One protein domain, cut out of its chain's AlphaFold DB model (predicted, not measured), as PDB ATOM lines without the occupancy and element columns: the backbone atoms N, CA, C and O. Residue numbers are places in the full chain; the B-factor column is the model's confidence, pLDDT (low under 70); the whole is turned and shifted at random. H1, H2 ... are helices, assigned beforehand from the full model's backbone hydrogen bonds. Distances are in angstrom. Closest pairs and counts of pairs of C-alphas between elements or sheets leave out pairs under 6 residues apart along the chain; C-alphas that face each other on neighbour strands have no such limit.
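What this domain is: This is residues 17 to 90 of the 91 residues of a protein of Secundilactobacillus pentosiphilus (UniProt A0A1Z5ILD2). The printed part is an open, U-shaped frame with an empty middle: H2 makes one arm, residues 46 to 57 and H3 the base, residues 71 to 77 and H4 the other arm. H1 makes a corner with H2 at that arm's tip. The printed part has 74 residues with four named helices, H1 to H4 in order, and no named strand; the class is all helix. It is extended, with a radius of gyration of the C-alphas of 20.2 A, and flat, spanning 47 by 37 by 19 A.

Where its parts are: H1, residues 17 to 27, begins at C-alpha 17 (40.226, 14.488, 37.098) and measures 15.5 A. H2, residues 33 to 45, measures 18.3 A; H3, residues 58 to 68, 15.2 A. H4, residues 78 to 88, measures 15.7 A and ends at C-alpha 88 (39.182, 43.354, 23.875).

How they stand to each other: H1 and H2 touch, H2 with residues 33 to 36 alone; their closest C-alphas, of Lys 23 and Ile 33, are 6.3 A apart. Their lines are about perpendicular, at 86 degrees. H3 and H4 touch no helix. In H1, H2, H3 and H4 every O i to N i+4 pair is within hydrogen-bond range.

The domain as a whole: The C-alphas farthest apart, of Ala 45 and Asp 79, are 49.6 A apart. The printed part has no cut; H2 to H3 is a long link. Residues 51 to 53 and 89 to 90 have pLDDT under 70.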
ATOM      1  N   ASP A  17      40.301  13.161  37.733       97.81
ATOM      2  CA  ASP A  17      40.226  14.488  37.098       97.81
ATOM      3  C   ASP A  17      38.799  14.854  36.639       97.81
ATOM      4  O   ASP A  17      38.277  15.920  36.968       97.81
ATOM      5  N   ILE A  18      38.126  13.945  35.923       97.19
ATOM      6  CA  ILE A  18      36.734  14.147  35.487       97.19
ATOM      7  C   ILE A  18      35.806  14.325  36.690       97.19
ATOM      8  O   ILE A  18      34.936  15.196  36.657       97.19
ATOM      9  N   TYR A  19      35.977  13.520  37.742       96.88
ATOM     10  CA  TYR A  19      35.168  13.629  38.955       96.88
ATOM     11  C   TYR A  19      35.318  15.010  39.608       96.88
ATOM     12  O   TYR A  19      34.312  15.658  39.903       96.88
ATOM     13  N   ASP A  20      36.550  15.494  39.768       98.12
ATOM     14  CA  ASP A  20      36.836  16.771  40.429       98.12
ATOM     15  C   ASP A  20      36.341  17.971  39.610       98.12
ATOM     16  O   ASP A  20      35.703  18.884  40.152       98.12
ATOM     17  N   ARG A  21      36.548  17.947  38.286       98.00
ATOM     18  CA  ARG A  21      36.026  18.983  37.382       98.00
ATOM     19  C   ARG A  21      34.500  18.989  37.344       98.00
ATOM     20  O   ARG A  21      33.896  20.058  37.437       98.00
ATOM     21  N   ALA A  22      33.863  17.819  37.256       96.88
ATOM     22  CA  ALA A  22      32.404  17.709  37.272       96.88
ATOM     23  C   ALA A  22      31.819  18.214  38.595       96.88
ATOM     24  O   ALA A  22      30.890  19.018  38.581       96.88
ATOM     25  N   LYS A  23      32.399  17.811  39.732       97.69
ATOM     26  CA  LYS A  23      31.985  18.272  41.063       97.69
ATOM     27  C   LYS A  23      32.054  19.795  41.175       97.69
ATOM     28  O   LYS A  23      31.086  20.418  41.599       97.69
ATOM     29  N   THR A  24      33.173  20.385  40.758       98.06
ATOM     30  CA  THR A  24      33.385  21.840  40.801       98.06
ATOM     31  C   THR A  24      32.396  22.591  39.914       98.06
ATOM     32  O   THR A  24      31.834  23.600  40.327       98.06
ATOM     33  N   ASN A  25      32.159  22.110  38.692       97.31
ATOM     34  CA  ASN A  25      31.265  22.784  37.755       97.31
ATOM     35  C   ASN A  25      29.789  22.654  38.138       97.31
ATOM     36  O   ASN A  25      29.053  23.624  37.999       97.31
ATOM     37  N   LEU A  26      29.358  21.495  38.641       97.12
ATOM     38  CA  LEU A  26      27.980  21.296  39.098       97.12
ATOM     39  C   LEU A  26      27.670  22.113  40.358       97.12
ATOM     40  O   LEU A  26      26.582  22.674  40.457       97.12
ATOM     41  N   ALA A  27      28.645  22.275  41.259       96.69
ATOM     42  CA  ALA A  27      28.489  23.109  42.449       96.69
ATOM     43  C   ALA A  27      28.202  24.586  42.119       96.69
ATOM     44  O   ALA A  27      27.503  25.242  42.879       96.69
ATOM     45  N   LYS A  28      28.666  25.106  40.969       96.75
ATOM     46  CA  LYS A  28      28.322  26.467  40.497       96.75
ATOM     47  C   LYS A  28      26.829  26.642  40.194       96.75
ATOM     48  O   LYS A  28      26.363  27.767  40.079       96.75
ATOM     49  N   MET A  29      26.114  25.537  39.998       94.00
ATOM     50  CA  MET A  29      24.681  25.484  39.706       94.00
ATOM     51  C   MET A  29      23.890  24.882  40.878       94.00
ATOM     52  O   MET A  29      22.767  24.436  40.670       94.00
ATOM     53  N   ASP A  30      24.488  24.802  42.075       95.12
ATOM     54  CA  ASP A  30      23.916  24.156  43.265       95.12
ATOM     55  C   ASP A  30      23.473  22.699  43.035       95.12
ATOM     56  O   ASP A  30      22.504  22.216  43.616       95.12
ATOM     57  N   LEU A  31      24.204  21.972  42.180       95.12
ATOM     58  CA  LEU A  31      23.950  20.564  41.880       95.12
ATOM     59  C   LEU A  31      25.085  19.669  42.376       95.12
ATOM     60  O   LEU A  31      26.273  19.947  42.203       95.12
ATOM     61  N   THR A  32      24.718  18.514  42.917       97.12
ATOM     62  CA  THR A  32      25.645  17.410  43.178       97.12
ATOM     63  C   THR A  32      25.727  16.451  41.987       97.12
ATOM     64  O   THR A  32      24.852  16.395  41.118       97.12
ATOM     65  N   ILE A  33      26.773  15.616  41.953       95.81
ATOM     66  CA  ILE A  33      26.928  14.573  40.923       95.81
ATOM     67  C   ILE A  33      25.742  13.597  40.936       95.81
ATOM     68  O   ILE A  33      25.256  13.198  39.880       95.81
ATOM     69  N   SER A  34      25.257  13.208  42.118       95.12
ATOM     70  CA  SER A  34      24.152  12.252  42.239       95.12
ATOM     71  C   SER A  34      22.828  12.834  41.734       95.12
ATOM     72  O   SER A  34      22.061  12.116  41.089       95.12
ATOM     73  N   GLU A  35      22.570  14.121  41.966       95.12
ATOM     74  CA  GLU A  35      21.408  14.832  41.414       95.12
ATOM     75  C   GLU A  35      21.499  14.958  39.899       95.12
ATOM     76  O   GLU A  35      20.531  14.650  39.202       95.12
ATOM     77  N   TYR A  36      22.673  15.315  39.379       95.56
ATOM     78  CA  TYR A  36      22.897  15.412  37.942       95.56
ATOM     79  C   TYR A  36      22.677  14.070  37.226       95.56
ATOM     80  O   TYR A  36      21.997  14.009  36.198       95.56
ATOM     81  N   VAL A  37      23.195  12.970  37.785       94.69
ATOM     82  CA  VAL A  37      22.977  11.617  37.246       94.69
ATOM     83  C   VAL A  37      21.498  11.238  37.312       94.69
ATOM     84  O   VAL A  37      20.958  10.723  36.333       94.69
ATOM     85  N   ARG A  38      20.812  11.531  38.424       93.88
ATOM     86  CA  ARG A  38      19.370  11.271  38.568       93.88
ATOM     87  C   ARG A  38      18.555  12.029  37.520       93.88
ATOM     88  O   ARG A  38      17.721  11.418  36.862       93.88
ATOM     89  N   LEU A  39      18.826  13.321  37.328       93.12
ATOM     90  CA  LEU A  39      18.166  14.147  36.313       93.12
ATOM     91  C   LEU A  39      18.422  13.605  34.903       93.12
ATOM     92  O   LEU A  39      17.492  13.484  34.111       93.12
ATOM     93  N   SER A  40      19.669  13.236  34.604       92.31
ATOM     94  CA  SER A  40      20.053  12.678  33.303       92.31
ATOM     95  C   SER A  40      19.318  11.369  32.999       92.31
ATOM     96  O   SER A  40      18.844  11.171  31.882       92.31
ATOM     97  N   LEU A  41      19.162  10.495  33.996       93.50
ATOM     98  CA  LEU A  41      18.404   9.250  33.861       93.50
ATOM     99  C   LEU A  41      16.906   9.500  33.671       93.50
ATOM    100  O   LEU A  41      16.293   8.818  32.856       93.50
ATOM    101  N   THR A  42      16.326  10.484  34.366       93.62
ATOM    102  CA  THR A  42      14.929  10.892  34.147       93.62
ATOM    103  C   THR A  42      14.723  11.383  32.717       93.62
ATOM    104  O   THR A  42      13.806  10.925  32.040       93.62
ATOM    105  N   LYS A  43      15.621  12.240  32.214       92.94
ATOM    106  CA  LYS A  43      15.584  12.702  30.819       92.94
ATOM    107  C   LYS A  43      15.675  11.536  29.837       92.94
ATOM    108  O   LYS A  43      14.928  11.490  28.866       92.94
ATOM    109  N   ALA A  44      16.562  10.575  30.095       92.44
ATOM    110  CA  ALA A  44      16.695   9.385  29.258       92.44
ATOM    111  C   ALA A  44      15.416   8.537  29.261       92.44
ATOM    112  O   ALA A  44      14.940   8.148  28.199       92.44
ATOM    113  N   ALA A  45      14.827   8.303  30.437       93.38
ATOM    114  CA  ALA A  45      13.585   7.547  30.585       93.38
ATOM    115  C   ALA A  45      12.393   8.211  29.872       93.38
ATOM    116  O   ALA A  45      11.507   7.515  29.385       93.38
ATOM    117  N   ASN A  46      12.401   9.542  29.772       93.75
ATOM    118  CA  ASN A  46      11.375  10.326  29.088       93.75
ATOM    119  C   ASN A  46      11.663  10.569  27.593       93.75
ATOM    120  O   ASN A  46      10.941  11.333  26.956       93.75
ATOM    121  N   ASN A  47      12.699   9.950  27.009       89.38
ATOM    122  CA  ASN A  47      13.119  10.194  25.619       89.38
ATOM    123  C   ASN A  47      13.532  11.661  25.328       89.38
ATOM    124  O   ASN A  47      13.470  12.134  24.196       89.38
ATOM    125  N   GLU A  48      13.991  12.389  26.350       88.12
ATOM    126  CA  GLU A  48      14.423  13.794  26.263       88.12
ATOM    127  C   GLU A  48      15.932  13.945  26.002       88.12
ATOM    128  O   GLU A  48      16.432  15.058  25.813       88.12
ATOM    129  N   VAL A  49      16.688  12.842  26.002       84.38
ATOM    130  CA  VAL A  49      18.114  12.868  25.661       84.38
ATOM    131  C   VAL A  49      18.250  13.104  24.164       84.38
ATOM    132  O   VAL A  49      18.054  12.207  23.349       84.38
ATOM    133  N   LYS A  50      18.610  14.334  23.803       77.06
ATOM    134  CA  LYS A  50      18.996  14.682  22.439       77.06
ATOM    135  C   LYS A  50      20.501  14.518  22.299       77.06
ATOM    136  O   LYS A  50      21.265  15.198  22.980       77.06
ATOM    137  N   LEU A  51      20.925  13.655  21.382       67.25
ATOM    138  CA  LEU A  51      22.271  13.727  20.832       67.25
ATOM    139  C   LEU A  51      22.280  14.917  19.865       67.25
ATOM    140  O   LEU A  51      21.948  14.771  18.693       67.25
ATOM    141  N   ILE A  52      22.553  16.121  20.369       61.50
ATOM    142  CA  ILE A  52      22.701  17.287  19.496       61.50
ATOM    143  C   ILE A  52      24.087  17.181  18.865       61.50
ATOM    144  O   ILE A  52      25.087  17.576  19.457       61.50
ATOM    145  N   SER A  53      24.151  16.605  17.669       67.56
ATOM    146  CA  SER A  53      25.266  16.871  16.771       67.56
ATOM    147  C   SER A  53      25.138  18.331  16.353       67.56
ATOM    148  O   SER A  53      24.179  18.703  15.680       67.56
ATOM    149  N   PHE A  54      26.073  19.182  16.775       71.62
ATOM    150  CA  PHE A  54      26.084  20.593  16.371       71.62
ATOM    151  C   PHE A  54      26.187  20.765  14.848       71.62
ATOM    152  O   PHE A  54      25.868  21.830  14.343       71.62
ATOM    153  N   LEU A  55      26.586  19.715  14.123       75.69
ATOM    154  CA  LEU A  55      26.627  19.676  12.661       75.69
ATOM    155  C   LEU A  55      25.251  19.420  12.020       75.69
ATOM    156  O   LEU A  55      25.075  19.696  10.838       75.69
ATOM    157  N   ASP A  56      24.281  18.916  12.790       80.31
ATOM    158  CA  ASP A  56      22.923  18.616  12.317       80.31
ATOM    159  C   ASP A  56      21.923  19.738  12.634       80.31
ATOM    160  O   ASP A  56      20.724  19.606  12.376       80.31
ATOM    161  N   THR A  57      22.383  20.850  13.216       84.44
ATOM    162  CA  THR A  57      21.531  22.026  13.407       84.44
ATOM    163  C   THR A  57      21.209  22.661  12.054       84.44
ATOM    164  O   THR A  57      21.961  22.528  11.085       84.44
ATOM    165  N   ARG A  58      20.073  23.363  11.969       85.81
ATOM    166  CA  ARG A  58      19.681  24.049  10.726       85.81
ATOM    167  C   ARG A  58      20.721  25.085  10.329       85.81
ATOM    168  O   ARG A  58      21.019  25.231   9.154       85.81
ATOM    169  N   GLU A  59      21.290  25.753  11.323       86.00
ATOM    170  CA  GLU A  59      22.319  26.771  11.174       86.00
ATOM    171  C   GLU A  59      23.604  26.170  10.587       86.00
ATOM    172  O   GLU A  59      24.150  26.715   9.631       86.00
ATOM    173  N   ALA A  60      24.056  25.012  11.082       87.25
ATOM    174  CA  ALA A  60      25.242  24.342  10.550       87.25
ATOM    175  C   ALA A  60      25.025  23.801   9.127       87.25
ATOM    176  O   ALA A  60      25.921  23.880   8.284       87.25
ATOM    177  N   GLN A  61      23.827  23.285   8.832       91.00
ATOM    178  CA  GLN A  61      23.467  22.844   7.482       91.00
ATOM    179  C   GLN A  61      23.380  24.017   6.498       91.00
ATOM    180  O   GLN A  61      23.843  23.890   5.365       91.00
ATOM    181  N   GLN A  62      22.836  25.154   6.938       91.06
ATOM    182  CA  GLN A  62      22.753  26.379   6.149       91.06
ATOM    183  C   GLN A  62      24.146  26.948   5.855       91.06
ATOM    184  O   GLN A  62      24.454  27.201   4.696       91.06
ATOM    185  N   ALA A  63      25.020  27.047   6.861       87.75
ATOM    186  CA  ALA A  63      26.394  27.511   6.672       87.75
ATOM    187  C   ALA A  63      27.173  26.620   5.687       87.75
ATOM    188  O   ALA A  63      27.873  27.111   4.804       87.75
ATOM    189  N   LYS A  64      27.004  25.292   5.781       88.94
ATOM    190  CA  LYS A  64      27.579  24.350   4.810       88.94
ATOM    191  C   LYS A  64      27.049  24.592   3.395       88.94
ATOM    192  O   LYS A  64      27.819  24.523   2.443       88.94
ATOM    193  N   TYR A  65      25.745  24.827   3.247       92.06
ATOM    194  CA  TYR A  65      25.144  25.132   1.951       92.06
ATOM    195  C   TYR A  65      25.707  26.434   1.364       92.06
ATOM    196  O   TYR A  65      26.075  26.461   0.192       92.06
ATOM    197  N   GLU A  66      25.826  27.487   2.173       91.44
ATOM    198  CA  GLU A  66      26.360  28.786   1.753       91.44
ATOM    199  C   GLU A  66      27.813  28.692   1.284       91.44
ATOM    200  O   GLU A  66      28.139  29.215   0.221       91.44
ATOM    201  N   ASP A  67      28.665  27.961   2.003       89.69
ATOM    202  CA  ASP A  67      30.048  27.703   1.587       89.69
ATOM    203  C   ASP A  67      30.111  26.919   0.262       89.69
ATOM    204  O   ASP A  67      30.784  27.326  -0.687       89.69
ATOM    205  N   GLN A  68      29.319  25.845   0.140       91.00
ATOM    206  CA  GLN A  68      29.253  25.019  -1.073       91.00
ATOM    207  C   GLN A  68      28.739  25.771  -2.306       91.00
ATOM    208  O   GLN A  68      29.084  25.404  -3.428       91.00
ATOM    209  N   GLN A  69      27.892  26.782  -2.115       94.31
ATOM    210  CA  GLN A  69      27.369  27.630  -3.189       94.31
ATOM    211  C   GLN A  69      28.177  28.922  -3.379       94.31
ATOM    212  O   GLN A  69      27.770  29.772  -4.169       94.31
ATOM    213  N   HIS A  70      29.304  29.087  -2.676       86.81
ATOM    214  CA  HIS A  70      30.112  30.314  -2.683       86.81
ATOM    215  C   HIS A  70      29.310  31.579  -2.318       86.81
ATOM    216  O   HIS A  70      29.577  32.670  -2.817       86.81
ATOM    217  N   MET A  71      28.311  31.420  -1.451       89.56
ATOM    218  CA  MET A  71      27.463  32.485  -0.908       89.56
ATOM    219  C   MET A  71      27.929  32.953   0.477       89.56
ATOM    220  O   MET A  71      27.313  33.848   1.050       89.56
ATOM    221  N   ALA A  72      28.984  32.343   1.024       85.12
ATOM    222  CA  ALA A  72      29.545  32.728   2.310       85.12
ATOM    223  C   ALA A  72      30.123  34.152   2.256       85.12
ATOM    224  O   ALA A  72      30.921  34.493   1.379       85.12
ATOM    225  N   GLU A  73      29.724  34.984   3.216       84.62
ATOM    226  CA  GLU A  73      30.240  36.342   3.361       84.62
ATOM    227  C   GLU A  73      31.607  36.323   4.058       84.62
ATOM    228  O   GLU A  73      31.785  35.700   5.107       84.62
ATOM    229  N   THR A  74      32.589  37.021   3.481       84.69
ATOM    230  CA  THR A  74      33.887  37.232   4.133       84.69
ATOM    231  C   THR A  74      33.777  38.449   5.042       84.69
ATOM    232  O   THR A  74      33.725  39.577   4.564       84.69
ATOM    233  N   ILE A  75      33.735  38.211   6.351       83.31
ATOM    234  CA  ILE A  75      33.589  39.265   7.372       83.31
ATOM    235  C   ILE A  75      34.918  39.925   7.777       83.31
ATOM    236  O   ILE A  75      34.912  40.894   8.533       83.31
ATOM    237  N   GLY A  76      36.046  39.396   7.300       84.81
ATOM    238  CA  GLY A  76      37.396  39.876   7.587       84.81
ATOM    239  C   GLY A  76      38.436  38.789   7.333       84.81
ATOM    240  O   GLY A  76      38.096  37.669   6.938       84.81
ATOM    241  N   ASP A  77      39.697  39.119   7.571       88.62
ATOM    242  CA  ASP A  77      40.815  38.181   7.520       88.62
ATOM    243  C   ASP A  77      41.464  37.970   8.903       88.62
ATOM    244  O   ASP A  77      40.963  38.414   9.942       88.62
ATOM    245  N   THR A  78      42.571  37.225   8.938       89.12
ATOM    246  CA  THR A  78      43.310  36.960  10.180       89.12
ATOM    247  C   THR A  78      43.835  38.247  10.822       89.12
ATOM    248  O   THR A  78      43.827  38.352  12.048       89.12
ATOM    249  N   ASP A  79      44.229  39.244  10.027       89.56
ATOM    250  CA  ASP A  79      44.751  40.514  10.537       89.56
ATOM    251  C   ASP A  79      43.625  41.349  11.165       89.56
ATOM    252  O   ASP A  79      43.820  42.019  12.184       89.56
ATOM    253  N   ASP A  80      42.426  41.309  10.579       87.88
ATOM    254  CA  ASP A  80      41.229  41.934  11.148       87.88
ATOM    255  C   ASP A  80      40.823  41.277  12.470       87.88
ATOM    256  O   ASP A  80      40.472  41.970  13.433       87.88
ATOM    257  N   PHE A  81      40.938  39.949  12.552       86.12
ATOM    258  CA  PHE A  81      40.712  39.213  13.791       86.12
ATOM    259  C   PHE A  81      41.723  39.601  14.877       86.12
ATOM    260  O   PHE A  81      41.320  39.913  15.998       86.12
ATOM    261  N   GLU A  82      43.021  39.649  14.561       88.00
ATOM    262  CA  GLU A  82      44.066  40.046  15.515       88.00
ATOM    263  C   GLU A  82      43.855  41.467  16.054       88.00
ATOM    264  O   GLU A  82      43.970  41.704  17.261       88.00
ATOM    265  N   LYS A  83      43.471  42.415  15.188       87.94
ATOM    266  CA  LYS A  83      43.127  43.784  15.605       87.94
ATOM    267  C   LYS A  83      41.902  43.818  16.511       87.94
ATOM    268  O   LYS A  83      41.890  44.586  17.475       87.94
ATOM    269  N   TRP A  84      40.874  43.028  16.202       87.19
ATOM    270  CA  TRP A  84      39.671  42.943  17.026       87.19
ATOM    271  C   TRP A  84      39.990  42.378  18.414       87.19
ATOM    272  O   TRP A  84      39.644  43.008  19.412       87.19
ATOM    273  N   VAL A  85      40.734  41.266  18.486       85.75
ATOM    274  CA  VAL A  85      41.168  40.659  19.757       85.75
ATOM    275  C   VAL A  85      42.011  41.633  20.578       85.75
ATOM    276  O   VAL A  85      41.747  41.821  21.762       85.75
ATOM    277  N   GLY A  86      42.965  42.330  19.956       83.94
ATOM    278  CA  GLY A  86      43.813  43.312  20.642       83.94
ATOM    279  C   GLY A  86      43.077  44.545  21.186       83.94
ATOM    280  O   GLY A  86      43.678  45.347  21.905       83.94
ATOM    281  N   ASN A  87      41.799  44.730  20.847       84.12
ATOM    282  CA  ASN A  87      40.941  45.768  21.419       84.12
ATOM    283  C   ASN A  87      40.033  45.253  22.545       84.12
ATOM    284  O   ASN A  87      39.458  46.079  23.244       84.12
ATOM    285  N   LEU A  88      39.927  43.935  22.751       80.31
ATOM    286  CA  LEU A  88      39.182  43.354  23.875       80.31
ATOM    287  C   LEU A  88      39.927  43.492  25.209       80.31
ATOM    288  O   LEU A  88      39.286  43.610  26.244       80.31
ATOM    289  N   ASP A  89      41.262  43.524  25.182       64.25
ATOM    290  CA  ASP A  89      42.116  43.660  26.376       64.25
ATOM    291  C   ASP A  89      42.324  45.128  26.821       64.25
ATOM    292  O   ASP A  89      43.162  45.411  27.680       64.25
ATOM    293  N   LYS A  90      41.629  46.087  26.191       60.12
ATOM    294  CA  LYS A  90      41.782  47.531  26.452       60.12
ATOM    295  C   LYS A  90      40.689  48.136  27.345       60.12
ATOM    296  O   LYS A  90      40.753  49.342  27.582       60.12
TER     297      LYS A  90